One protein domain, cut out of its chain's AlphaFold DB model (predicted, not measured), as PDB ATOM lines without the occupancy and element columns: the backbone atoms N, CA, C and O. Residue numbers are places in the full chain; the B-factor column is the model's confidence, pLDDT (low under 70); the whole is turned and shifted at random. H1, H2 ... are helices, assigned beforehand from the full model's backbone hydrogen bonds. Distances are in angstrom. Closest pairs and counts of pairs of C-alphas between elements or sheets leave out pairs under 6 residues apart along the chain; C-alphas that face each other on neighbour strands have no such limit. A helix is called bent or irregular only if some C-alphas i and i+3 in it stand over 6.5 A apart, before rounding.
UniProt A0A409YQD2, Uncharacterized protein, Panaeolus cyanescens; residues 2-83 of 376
ATOM      1  N   THR A   2      -0.854  -7.969  17.826       67.00
ATOM      2  CA  THR A   2      -0.354  -9.360  17.750       67.00
ATOM      3  C   THR A   2       0.657  -9.676  18.850       67.00
ATOM      4  O   THR A   2       0.546 -10.697  19.514       67.00
ATOM      5  N   ARG A   3       1.554  -8.722  19.124       75.50
ATOM      6  CA  ARG A   3       2.559  -8.803  20.186       75.50
ATOM      7  C   ARG A   3       1.972  -8.902  21.604       75.50
ATOM      8  O   ARG A   3       2.383  -9.765  22.359       75.50
ATOM      9  N   VAL A   4       0.967  -8.092  21.947       74.94
ATOM     10  CA  VAL A   4       0.320  -8.106  23.280       74.94
ATOM     11  C   VAL A   4      -0.484  -9.390  23.476       74.94
ATOM     12  O   VAL A   4      -0.437 -10.006  24.534       74.94
ATOM     13  N   THR A   5      -1.182  -9.852  22.437       75.81
ATOM     14  CA  THR A   5      -1.952 -11.099  22.511       75.81
ATOM     15  C   THR A   5      -1.067 -12.331  22.691       75.81
ATOM     16  O   THR A   5      -1.478 -13.260  23.384       75.81
ATOM     17  N   THR A   6       0.134 -12.336  22.098       77.81
ATOM     18  CA  THR A   6       1.114 -13.418  22.264       77.81
ATOM     19  C   THR A   6       1.881 -13.304  23.579       77.81
ATOM     20  O   THR A   6       2.025 -14.306  24.267       77.81
ATOM     21  N   GLU A   7       2.323 -12.103  23.971       83.38
ATOM     22  CA  GLU A   7       3.094 -11.882  25.208       83.38
ATOM     23  C   GLU A   7       2.270 -12.220  26.461       83.38
ATOM     24  O   GLU A   7       2.789 -12.845  27.381       83.38
ATOM     25  N   PHE A   8       0.973 -11.893  26.483       81.62
ATOM     26  CA  PHE A   8       0.097 -12.205  27.619       81.62
ATOM     27  C   PHE A   8      -0.629 -13.555  27.515       81.62
ATOM     28  O   PHE A   8      -1.366 -13.900  28.434       81.62
ATOM     29  N   SER A   9      -0.437 -14.330  26.437       83.50
ATOM     30  CA  SER A   9      -1.103 -15.633  26.228       83.50
ATOM     31  C   SER A   9      -2.626 -15.590  26.447       83.50
ATOM     32  O   SER A   9      -3.192 -16.391  27.191       83.50
ATOM     33  N   LEU A  10      -3.299 -14.615  25.829       82.50
ATOM     34  CA  LEU A  10      -4.716 -14.337  26.092       82.50
ATOM     35  C   LEU A  10      -5.663 -15.401  25.503       82.50
ATOM     36  O   LEU A  10      -5.480 -15.870  24.369       82.50
ATOM     37  N   SER A  11      -6.745 -15.704  26.226       82.62
ATOM     38  CA  SER A  11      -7.843 -16.551  25.739       82.62
ATOM     39  C   SER A  11      -8.501 -15.957  24.483       82.62
ATOM     40  O   SER A  11      -8.333 -14.778  24.163       82.62
ATOM     41  N   SER A  12      -9.249 -16.757  23.718       82.31
ATOM     42  CA  SER A  12      -9.959 -16.267  22.521       82.31
ATOM     43  C   SER A  12     -10.921 -15.115  22.843       82.31
ATOM     44  O   SER A  12     -10.927 -14.112  22.131       82.31
ATOM     45  N   LYS A  13     -11.653 -15.210  23.960       76.94
ATOM     46  CA  LYS A  13     -12.578 -14.171  24.441       76.94
ATOM     47  C   LYS A  13     -11.849 -12.892  24.857       76.94
ATOM     48  O   LYS A  13     -12.255 -11.792  24.485       76.94
ATOM     49  N   SER A  14     -10.737 -13.015  25.579       81.44
ATOM     50  CA  SER A  14      -9.918 -11.866  25.986       81.44
ATOM     51  C   SER A  14      -9.223 -11.188  24.802       81.44
ATOM     52  O   SER A  14      -9.132  -9.959  24.752       81.44
ATOM     53  N   ARG A  15      -8.823 -11.964  23.786       82.62
ATOM     54  CA  ARG A  15      -8.358 -11.430  22.497       82.62
ATOM     55  C   ARG A  15      -9.453 -10.645  21.780       82.62
ATOM     56  O   ARG A  15      -9.172  -9.582  21.235       82.62
ATOM     57  N   GLU A  16     -10.691 -11.126  21.782       79.94
ATOM     58  CA  GLU A  16     -11.828 -10.433  21.166       79.94
ATOM     59  C   GLU A  16     -12.159  -9.103  21.868       79.94
ATOM     60  O   GLU A  16     -12.332  -8.079  21.206       79.94
ATOM     61  N   ARG A  17     -12.140  -9.071  23.207       76.50
ATOM     62  CA  ARG A  17     -12.319  -7.829  23.989       76.50
ATOM     63  C   ARG A  17     -11.244  -6.792  23.663       76.50
ATOM     64  O   ARG A  17     -11.557  -5.632  23.401       76.50
ATOM     65  N   LEU A  18      -9.986  -7.227  23.608       82.06
ATOM     66  CA  LEU A  18      -8.855  -6.370  23.259       82.06
ATOM     67  C   LEU A  18      -8.934  -5.878  21.796       82.06
ATOM     68  O   LEU A  18      -8.574  -4.738  21.498       82.06
ATOM     69  N   ASN A  19      -9.471  -6.702  20.887       80.31
ATOM     70  CA  ASN A  19      -9.781  -6.319  19.505       80.31
ATOM     71  C   ASN A  19     -10.852  -5.228  19.418       80.31
ATOM     72  O   ASN A  19     -10.682  -4.262  18.673       80.31
ATOM     73  N   ASN A  20     -11.931  -5.356  20.185       76.06
ATOM     74  CA  ASN A  20     -13.008  -4.371  20.193       76.06
ATOM     75  C   ASN A  20     -12.547  -3.037  20.785       76.06
ATOM     76  O   ASN A  20     -12.866  -1.987  20.234       76.06
ATOM     77  N   TYR A  21     -11.707  -3.067  21.822       76.19
ATOM     78  CA  TYR A  21     -11.084  -1.853  22.349       76.19
ATOM     79  C   TYR A  21     -10.179  -1.170  21.314       76.19
ATOM     80  O   TYR A  21     -10.265   0.038  21.123       76.19
ATOM     81  N   ASN A  22      -9.364  -1.937  20.577       78.62
ATOM     82  CA  ASN A  22      -8.537  -1.384  19.498       78.62
ATOM     83  C   ASN A  22      -9.382  -0.692  18.417       78.62
ATOM     84  O   ASN A  22      -9.028   0.387  17.950       78.62
ATOM     85  N   LYS A  23     -10.512  -1.308  18.036       78.81
ATOM     86  CA  LYS A  23     -11.457  -0.735  17.066       78.81
ATOM     87  C   LYS A  23     -12.060   0.573  17.580       78.81
ATOM     88  O   LYS A  23     -12.082   1.547  16.836       78.81
ATOM     89  N   LEU A  24     -12.472   0.625  18.845       75.25
ATOM     90  CA  LEU A  24     -13.021   1.836  19.463       75.25
ATOM     91  C   LEU A  24     -11.983   2.961  19.542       75.25
ATOM     92  O   LEU A  24     -12.263   4.076  19.118       75.25
ATOM     93  N   VAL A  25     -10.759   2.668  19.993       73.38
ATOM     94  CA  VAL A  25      -9.671   3.662  20.056       73.38
ATOM     95  C   VAL A  25      -9.318   4.195  18.665       73.38
ATOM     96  O   VAL A  25      -9.047   5.380  18.523       73.38
ATOM     97  N   SER A  26      -9.378   3.358  17.623       74.19
ATOM     98  CA  SER A  26      -9.125   3.794  16.241       74.19
ATOM     99  C   SER A  26     -10.200   4.718  15.654       74.19
ATOM    100  O   SER A  26      -9.955   5.357  14.635       74.19
ATOM    101  N   GLN A  27     -11.378   4.789  16.282       77.88
ATOM    102  CA  GLN A  27     -12.491   5.647  15.865       77.88
ATOM    103  C   GLN A  27     -12.505   7.004  16.580       77.88
ATOM    104  O   GLN A  27     -13.283   7.874  16.196       77.88
ATOM    105  N   VAL A  28     -11.659   7.203  17.596       74.38
ATOM    106  CA  VAL A  28     -11.554   8.477  18.315       74.38
ATOM    107  C   VAL A  28     -10.432   9.315  17.686       74.38
ATOM    108  O   VAL A  28      -9.260   8.939  17.808       74.38
ATOM    109  N   PRO A  29     -10.743  10.431  17.001       60.97
ATOM    110  CA  PRO A  29      -9.715  11.345  16.512       60.97
ATOM    111  C   PRO A  29      -8.959  11.978  17.698       60.97
ATOM    112  O   PRO A  29      -9.544  12.215  18.750       60.97
ATOM    113  N   ASP A  30      -7.653  12.212  17.528       71.06
ATOM    114  CA  ASP A  30      -6.719  12.842  18.489       71.06
ATOM    115  C   ASP A  30      -6.121  11.990  19.630       71.06
ATOM    116  O   ASP A  30      -5.403  12.517  20.483       71.06
ATOM    117  N   ILE A  31      -6.269  10.660  19.627       72.62
ATOM    118  CA  ILE A  31      -5.492   9.810  20.551       72.62
ATOM    119  C   ILE A  31      -4.079   9.570  19.998       72.62
ATOM    120  O   ILE A  31      -3.873   8.855  19.014       72.62
ATOM    121  N   SER A  32      -3.070  10.122  20.673       76.12
ATOM    122  CA  SER A  32      -1.670   9.897  20.311       76.12
ATOM    123  C   SER A  32      -1.222   8.459  20.614       76.12
ATOM    124  O   SER A  32      -1.608   7.832  21.608       76.12
ATOM    125  N   LYS A  33      -0.337   7.916  19.766       74.31
ATOM    126  CA  LYS A  33       0.209   6.554  19.932       74.31
ATOM    127  C   LYS A  33       0.945   6.367  21.265       74.31
ATOM    128  O   LYS A  33       0.946   5.259  21.795       74.31
ATOM    129  N   SER A  34       1.535   7.432  21.812       76.56
ATOM    130  CA  SER A  34       2.237   7.405  23.101       76.56
ATOM    131  C   SER A  34       1.305   7.171  24.294       76.56
ATOM    132  O   SER A  34       1.765   6.668  25.312       76.56
ATOM    133  N   VAL A  35       0.007   7.459  24.157       74.38
ATOM    134  CA  VAL A  35      -1.018   7.187  25.181       74.38
ATOM    135  C   VAL A  35      -1.735   5.863  24.905       74.38
ATOM    136  O   VAL A  35      -1.972   5.075  25.820       74.38
ATOM    137  N   ALA A  36      -2.028   5.570  23.635       71.19
ATOM    138  CA  ALA A  36      -2.755   4.361  23.252       71.19
ATOM    139  C   ALA A  36      -1.977   3.067  23.547       71.19
ATOM    140  O   ALA A  36      -2.566   2.089  24.004       71.19
ATOM    141  N   ILE A  37      -0.661   3.042  23.298       78.31
ATOM    142  CA  ILE A  37       0.148   1.820  23.430       78.31
ATOM    143  C   ILE A  37       0.250   1.349  24.895       78.31
ATOM    144  O   ILE A  37      -0.061   0.180  25.140       78.31
ATOM    145  N   PRO A  38       0.612   2.196  25.884       80.31
ATOM    146  CA  PRO A  38       0.638   1.781  27.289       80.31
ATOM    147  C   PRO A  38      -0.730   1.321  27.805       80.31
ATOM    148  O   PRO A  38      -0.819   0.284  28.460       80.31
ATOM    149  N   ALA A  39      -1.809   2.028  27.447       75.69
ATOM    150  CA  ALA A  39      -3.170   1.643  27.824       75.69
ATOM    151  C   ALA A  39      -3.548   0.259  27.268       75.69
ATOM    152  O   ALA A  39      -4.177  -0.547  27.955       75.69
ATOM    153  N   PHE A  40      -3.107  -0.053  26.047       80.94
ATOM    154  CA  PHE A  40      -3.330  -1.353  25.419       80.94
ATOM    155  C   PHE A  40      -2.584  -2.496  26.125       80.94
ATOM    156  O   PHE A  40      -3.108  -3.605  26.230       80.94
ATOM    157  N   TYR A  41      -1.378  -2.229  26.634       80.69
ATOM    158  CA  TYR A  41      -0.604  -3.185  27.429       80.69
ATOM    159  C   TYR A  41      -1.232  -3.438  28.805       80.69
ATOM    160  O   TYR A  41      -1.348  -4.592  29.218       80.69
ATOM    161  N   ILE A  42      -1.701  -2.384  29.481       82.12
ATOM    162  CA  ILE A  42      -2.416  -2.501  30.762       82.12
ATOM    163  C   ILE A  42      -3.697  -3.319  30.579       82.12
ATOM    164  O   ILE A  42      -3.952  -4.248  31.342       82.12
ATOM    165  N   LEU A  43      -4.474  -3.035  29.530       79.81
ATOM    166  CA  LEU A  43      -5.694  -3.783  29.241       79.81
ATOM    167  C   LEU A  43      -5.402  -5.256  28.917       79.81
ATOM    168  O   LEU A  43      -6.134  -6.137  29.362       79.81
ATOM    169  N   GLY A  44      -4.307  -5.536  28.202       81.44
ATOM    170  CA  GLY A  44      -3.817  -6.900  27.987       81.44
ATOM    171  C   GLY A  44      -3.529  -7.637  29.300       81.44
ATOM    172  O   GLY A  44      -4.002  -8.757  29.485       81.44
ATOM    173  N   ALA A  45      -2.835  -6.994  30.242       80.44
ATOM    174  CA  ALA A  45      -2.555  -7.565  31.560       80.44
ATOM    175  C   ALA A  45      -3.835  -7.816  32.379       80.44
ATOM    176  O   ALA A  45      -3.976  -8.878  32.988       80.44
ATOM    177  N   VAL A  46      -4.796  -6.887  32.348       80.06
ATOM    178  CA  VAL A  46      -6.101  -7.038  33.017       80.06
ATOM    179  C   VAL A  46      -6.888  -8.208  32.428       80.06
ATOM    180  O   VAL A  46      -7.385  -9.050  33.172       80.06
ATOM    181  N   CYS A  47      -6.954  -8.321  31.100       80.56
ATOM    182  CA  CYS A  47      -7.597  -9.455  30.439       80.56
ATOM    183  C   CYS A  47      -6.942 -10.792  30.821       80.56
ATOM    184  O   CYS A  47      -7.647 -11.768  31.062       80.56
ATOM    185  N   ARG A  48      -5.606 -10.840  30.943       81.88
ATOM    186  CA  ARG A  48      -4.910 -12.047  31.408       81.88
ATOM    187  C   ARG A  48      -5.249 -12.383  32.857       81.88
ATOM    188  O   ARG A  48      -5.468 -13.551  33.162       81.88
ATOM    189  N   ALA A  49      -5.310 -11.389  33.739       77.75
ATOM    190  CA  ALA A  49      -5.713 -11.601  35.126       77.75
ATOM    191  C   ALA A  49      -7.141 -12.168  35.215       77.75
ATOM    192  O   ALA A  49      -7.371 -13.105  35.972       77.75
ATOM    193  N   ILE A  50      -8.063 -11.668  34.385       76.81
ATOM    194  CA  ILE A  50      -9.432 -12.193  34.279       76.81
ATOM    195  C   ILE A  50      -9.427 -13.646  33.786       76.81
ATOM    196  O   ILE A  50     -10.064 -14.485  34.411       76.81
ATOM    197  N   ASP A  51      -8.670 -13.966  32.730       79.88
ATOM    198  CA  ASP A  51      -8.568 -15.343  32.219       79.88
ATOM    199  C   ASP A  51      -8.047 -16.314  33.298       79.88
ATOM    200  O   ASP A  51      -8.534 -17.434  33.418       79.88
ATOM    201  N   VAL A  52      -7.056 -15.896  34.098       77.25
ATOM    202  CA  VAL A  52      -6.511 -16.710  35.200       77.25
ATOM    203  C   VAL A  52      -7.532 -16.878  36.328       77.25
ATOM    204  O   VAL A  52      -7.670 -17.975  36.863       77.25
ATOM    205  N   MET A  53      -8.271 -15.822  36.681       69.88
ATOM    206  CA  MET A  53      -9.328 -15.909  37.693       69.88
ATOM    207  C   MET A  53     -10.484 -16.805  37.242       69.88
ATOM    208  O   MET A  53     -10.965 -17.596  38.044       69.88
ATOM    209  N   GLU A  54     -10.911 -16.731  35.978       66.12
ATOM    210  CA  GLU A  54     -11.969 -17.599  35.443       66.12
ATOM    211  C   GLU A  54     -11.562 -19.080  35.483       66.12
ATOM    212  O   GLU A  54     -12.370 -19.916  35.881       66.12
ATOM    213  N   ILE A  55     -10.304 -19.408  35.156       62.50
ATOM    214  CA  ILE A  55      -9.776 -20.778  35.279       62.50
ATOM    215  C   ILE A  55      -9.788 -21.232  36.745       62.50
ATOM    216  O   ILE A  55     -10.314 -22.302  37.045       62.50
ATOM    217  N   ASN A  56      -9.312 -20.392  37.669       58.75
ATOM    218  CA  ASN A  56      -9.290 -20.716  39.099       58.75
ATOM    219  C   ASN A  56     -10.700 -20.871  39.701       58.75
ATOM    220  O   ASN A  56     -10.902 -21.709  40.575       58.75
ATOM    221  N   ILE A  57     -11.687 -20.098  39.235       58.53
ATOM    222  CA  ILE A  57     -13.086 -20.217  39.674       58.53
ATOM    223  C   ILE A  57     -13.704 -21.516  39.141       58.53
ATOM    224  O   ILE A  57     -14.381 -22.217  39.886       58.53
ATOM    225  N   VAL A  58     -13.453 -21.888  37.884       54.62
ATOM    226  CA  VAL A  58     -13.975 -23.140  37.308       54.62
ATOM    227  C   VAL A  58     -13.330 -24.371  37.960       54.62
ATOM    228  O   VAL A  58     -14.035 -25.331  38.276       54.62
ATOM    229  N   GLU A  59     -12.025 -24.334  38.240       54.00
ATOM    230  CA  GLU A  59     -11.309 -25.418  38.928       54.00
ATOM    231  C   GLU A  59     -11.711 -25.561  40.408       54.00
ATOM    232  O   GLU A  59     -11.727 -26.676  40.926       54.00
ATOM    233  N   GLN A  60     -12.117 -24.477  41.081       54.66
ATOM    234  CA  GLN A  60     -12.624 -24.530  42.462       54.66
ATOM    235  C   GLN A  60     -14.118 -24.886  42.573       54.66
ATOM    236  O   GLN A  60     -14.553 -25.359  43.622       54.66
ATOM    237  N   VAL A  61     -14.915 -24.701  41.515       53.44
ATOM    238  CA  VAL A  61     -16.367 -24.980  41.524       53.44
ATOM    239  C   VAL A  61     -16.701 -26.420  41.099       53.44
ATOM    240  O   VAL A  61     -17.729 -26.960  41.498       53.44
ATOM    241  N   LEU A  62     -15.836 -27.113  40.356       52.66
ATOM    242  CA  LEU A  62     -16.081 -28.516  39.980       52.66
ATOM    243  C   LEU A  62     -16.053 -29.521  41.159       52.66
ATOM    244  O   LEU A  62     -16.912 -30.406  41.184       52.66
ATOM    245  N   PRO A  63     -15.169 -29.390  42.172       51.03
ATOM    246  CA  PRO A  63     -15.247 -30.196  43.394       51.03
ATOM    247  C   PRO A  63     -16.526 -29.922  44.202       51.03
ATOM    248  O   PRO A  63     -17.069 -30.827  44.836       51.03
ATOM    249  N   SER A  64     -17.056 -28.694  44.130       58.78
ATOM    250  CA  SER A  64     -18.190 -28.275  44.950       58.78
ATOM    251  C   SER A  64     -19.523 -28.846  44.475       58.78
ATOM    252  O   SER A  64     -20.384 -29.079  45.312       58.78
ATOM    253  N   VAL A  65     -19.718 -29.166  43.191       57.81
ATOM    254  CA  VAL A  65     -20.994 -29.749  42.722       57.81
ATOM    255  C   VAL A  65     -21.188 -31.171  43.249       57.81
ATOM    256  O   VAL A  65     -22.266 -31.494  43.737       57.81
ATOM    257  N   GLN A  66     -20.146 -32.008  43.238       53.66
ATOM    258  CA  GLN A  66     -20.227 -33.363  43.802       53.66
ATOM    259  C   GLN A  66     -20.349 -33.346  45.327       53.66
ATOM    260  O   GLN A  66     -21.074 -34.160  45.897       53.66
ATOM    261  N   GLU A  67     -19.662 -32.427  46.005       59.47
ATOM    262  CA  GLU A  67     -19.797 -32.256  47.453       59.47
ATOM    263  C   GLU A  67     -21.166 -31.696  47.843       59.47
ATOM    264  O   GLU A  67     -21.758 -32.163  48.813       59.47
ATOM    265  N   THR A  68     -21.708 -30.771  47.051       59.28
ATOM    266  CA  THR A  68     -23.053 -30.210  47.229       59.28
ATOM    267  C   THR A  68     -24.112 -31.266  46.942       59.28
ATOM    268  O   THR A  68     -25.061 -31.387  47.705       59.28
ATOM    269  N   GLN A  69     -23.924 -32.113  45.928       62.22
ATOM    270  CA  GLN A  69     -24.816 -33.237  45.645       62.22
ATOM    271  C   GLN A  69     -24.764 -34.296  46.756       62.22
ATOM    272  O   GLN A  69     -25.809 -34.690  47.259       62.22
ATOM    273  N   LYS A  70     -23.572 -34.653  47.254       65.19
ATOM    274  CA  LYS A  70     -23.420 -35.508  48.448       65.19
ATOM    275  C   LYS A  70     -24.027 -34.873  49.698       65.19
ATOM    276  O   LYS A  70     -24.523 -35.579  50.573       65.19
ATOM    277  N   PHE A  71     -23.962 -33.551  49.835       65.19
ATOM    278  CA  PHE A  71     -24.582 -32.828  50.939       65.19
ATOM    279  C   PHE A  71     -26.109 -32.831  50.816       65.19
ATOM    280  O   PHE A  71     -26.776 -33.120  51.806       65.19
ATOM    281  N   HIS A  72     -26.659 -32.609  49.620       63.06
ATOM    282  CA  HIS A  72     -28.087 -32.743  49.339       63.06
ATOM    283  C   HIS A  72     -28.576 -34.161  49.619       63.06
ATOM    284  O   HIS A  72     -29.500 -34.313  50.408       63.06
ATOM    285  N   GLU A  73     -27.887 -35.187  49.117       62.34
ATOM    286  CA  GLU A  73     -28.185 -36.586  49.436       62.34
ATOM    287  C   GLU A  73     -28.134 -36.839  50.949       62.34
ATOM    288  O   GLU A  73     -28.997 -37.524  51.491       62.34
ATOM    289  N   ARG A  74     -27.163 -36.277  51.685       64.25
ATOM    290  CA  ARG A  74     -27.107 -36.400  53.156       64.25
ATOM    291  C   ARG A  74     -28.259 -35.682  53.856       64.25
ATOM    292  O   ARG A  74     -28.721 -36.174  54.884       64.25
ATOM    293  N   VAL A  75     -28.680 -34.517  53.368       60.47
ATOM    294  CA  VAL A  75     -29.778 -33.729  53.947       60.47
ATOM    295  C   VAL A  75     -31.121 -34.391  53.651       60.47
ATOM    296  O   VAL A  75     -31.891 -34.577  54.589       60.47
ATOM    297  N   GLU A  76     -31.369 -34.833  52.418       58.59
ATOM    298  CA  GLU A  76     -32.544 -35.633  52.048       58.59
ATOM    299  C   GLU A  76     -32.599 -36.922  52.865       58.59
ATOM    300  O   GLU A  76     -33.592 -37.171  53.540       58.59
ATOM    301  N   ASN A  77     -31.494 -37.670  52.958       55.78
ATOM    302  CA  ASN A  77     -31.430 -38.866  53.800       55.78
ATOM    303  C   ASN A  77     -31.716 -38.580  55.283       55.78
ATOM    304  O   ASN A  77     -32.269 -39.442  55.961       55.78
ATOM    305  N   LYS A  78     -31.332 -37.411  55.818       57.62
ATOM    306  CA  LYS A  78     -31.624 -37.016  57.211       57.62
ATOM    307  C   LYS A  78     -33.072 -36.569  57.404       57.62
ATOM    308  O   LYS A  78     -33.658 -36.878  58.439       57.62
ATOM    309  N   LEU A  79     -33.636 -35.853  56.433       56.44
ATOM    310  CA  LEU A  79     -35.038 -35.434  56.437       56.44
ATOM    311  C   LEU A  79     -35.969 -36.646  56.300       56.44
ATOM    312  O   LEU A  79     -36.943 -36.750  57.045       56.44
ATOM    313  N   ASP A  80     -35.609 -37.599  55.441       55.56
ATOM    314  CA  ASP A  80     -36.311 -38.871  55.278       55.56
ATOM    315  C   ASP A  80     -36.102 -39.801  56.471       55.56
ATOM    316  O   ASP A  80     -37.050 -40.432  56.916       55.56
ATOM    317  N   ALA A  81     -34.904 -39.856  57.065       53.81
ATOM    318  CA  ALA A  81     -34.678 -40.634  58.289       53.81
ATOM    319  C   ALA A  81     -35.538 -40.149  59.471       53.81
ATOM    320  O   ALA A  81     -35.828 -40.930  60.376       53.81
ATOM    321  N   GLY A  82     -35.954 -38.877  59.466       50.22
ATOM    322  CA  GLY A  82     -36.892 -38.313  60.440       50.22
ATOM    323  C   GLY A  82     -38.361 -38.674  60.185       50.22
ATOM    324  O   GLY A  82     -39.186 -38.534  61.087       50.22
ATOM    325  N   ARG A  83     -38.708 -39.160  58.986       56.28
ATOM    326  CA  ARG A  83     -40.047 -39.652  58.651       56.28
ATOM    327  C   ARG A  83     -40.025 -41.173  58.623       56.28
ATOM    328  O   ARG A  83     -39.459 -41.791  57.731       56.28
TER     329      ARG A  83
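This is residues 2 to 83 of the 376 residues of an uncharacterized protein of Panaeolus cyanescens (UniProt A0A409YQD2). One very long helix, H3, makes the length of this domain, and the shorter helix H2 folds back along its first part as a helical hairpin, with the small helix H1 packed on the same part of H3. The other part of H3, residues 53 to 81, sticks out as a bare arm with a kink, and residues 82 and 83 follow it. The printed part has 82 residues, with three named helices in the order H1, H2, H3 and no named strand; the class is all helix. The whole is an extended rod, with a radius of gyration of the C-alphas of 22.3 A and spans of 74 by 23 by 16 A.

H1, residues 2 to 7, begins at C-alpha 2 at (-0.354, -9.360, 17.750). H2, residues 12 to 26, is 21.0 A long from first to last C-alpha. H3, residues 33 to 81, is 70.1 A long, from C-alpha 33 at (0.209, 6.554, 19.932) to C-alpha 81 at (-34.678, -40.634, 58.289). H3 has a kink of 29 degrees near residue 64; it is neither bent nor irregular, but only just: C-alphas 60 and 63 are 6.3 A apart.

H1 and H2 are close but not clearly touching; their closest C-alphas, those of Thr 5 and Arg 15, are 6.4 A apart. H1 touches H3, which meets it with residues 40 to 44 alone; the closest C-alphas, those of Val 4 and Gly 44, are 6.4 A apart. These two run the same way at a steep tilt of 55 degrees. H2 and H3 form a helical hairpin and touch, H3 with residues 36 to 51 alone; the closest C-alphas, those of Ser 14 and Cys 47, are 5.6 A apart. They run opposite ways at a shallow tilt of 34.9 degrees, only just short of steep. Every O i to N i+4 pair is within hydrogen-bond range in H1 and H2, and 41 of 45 are in H3.

The two C-alphas farthest apart, those of Asp 30 and Arg 83, are 74.0 A apart. Residues 27 to 35, of which 33 to 35 belong to H3, and residues 53 to 83, of which 53 to 81 belong to H3, stand free. Without them the body spans 27 by 18 by 16 A. The printed part has no cut; the link from H1 to H2 is tight, that from H2 to H3 short. The mean pLDDT of the printed part is 70.4, and residue 2, residue 29 and residues 53 to 83 are under 70.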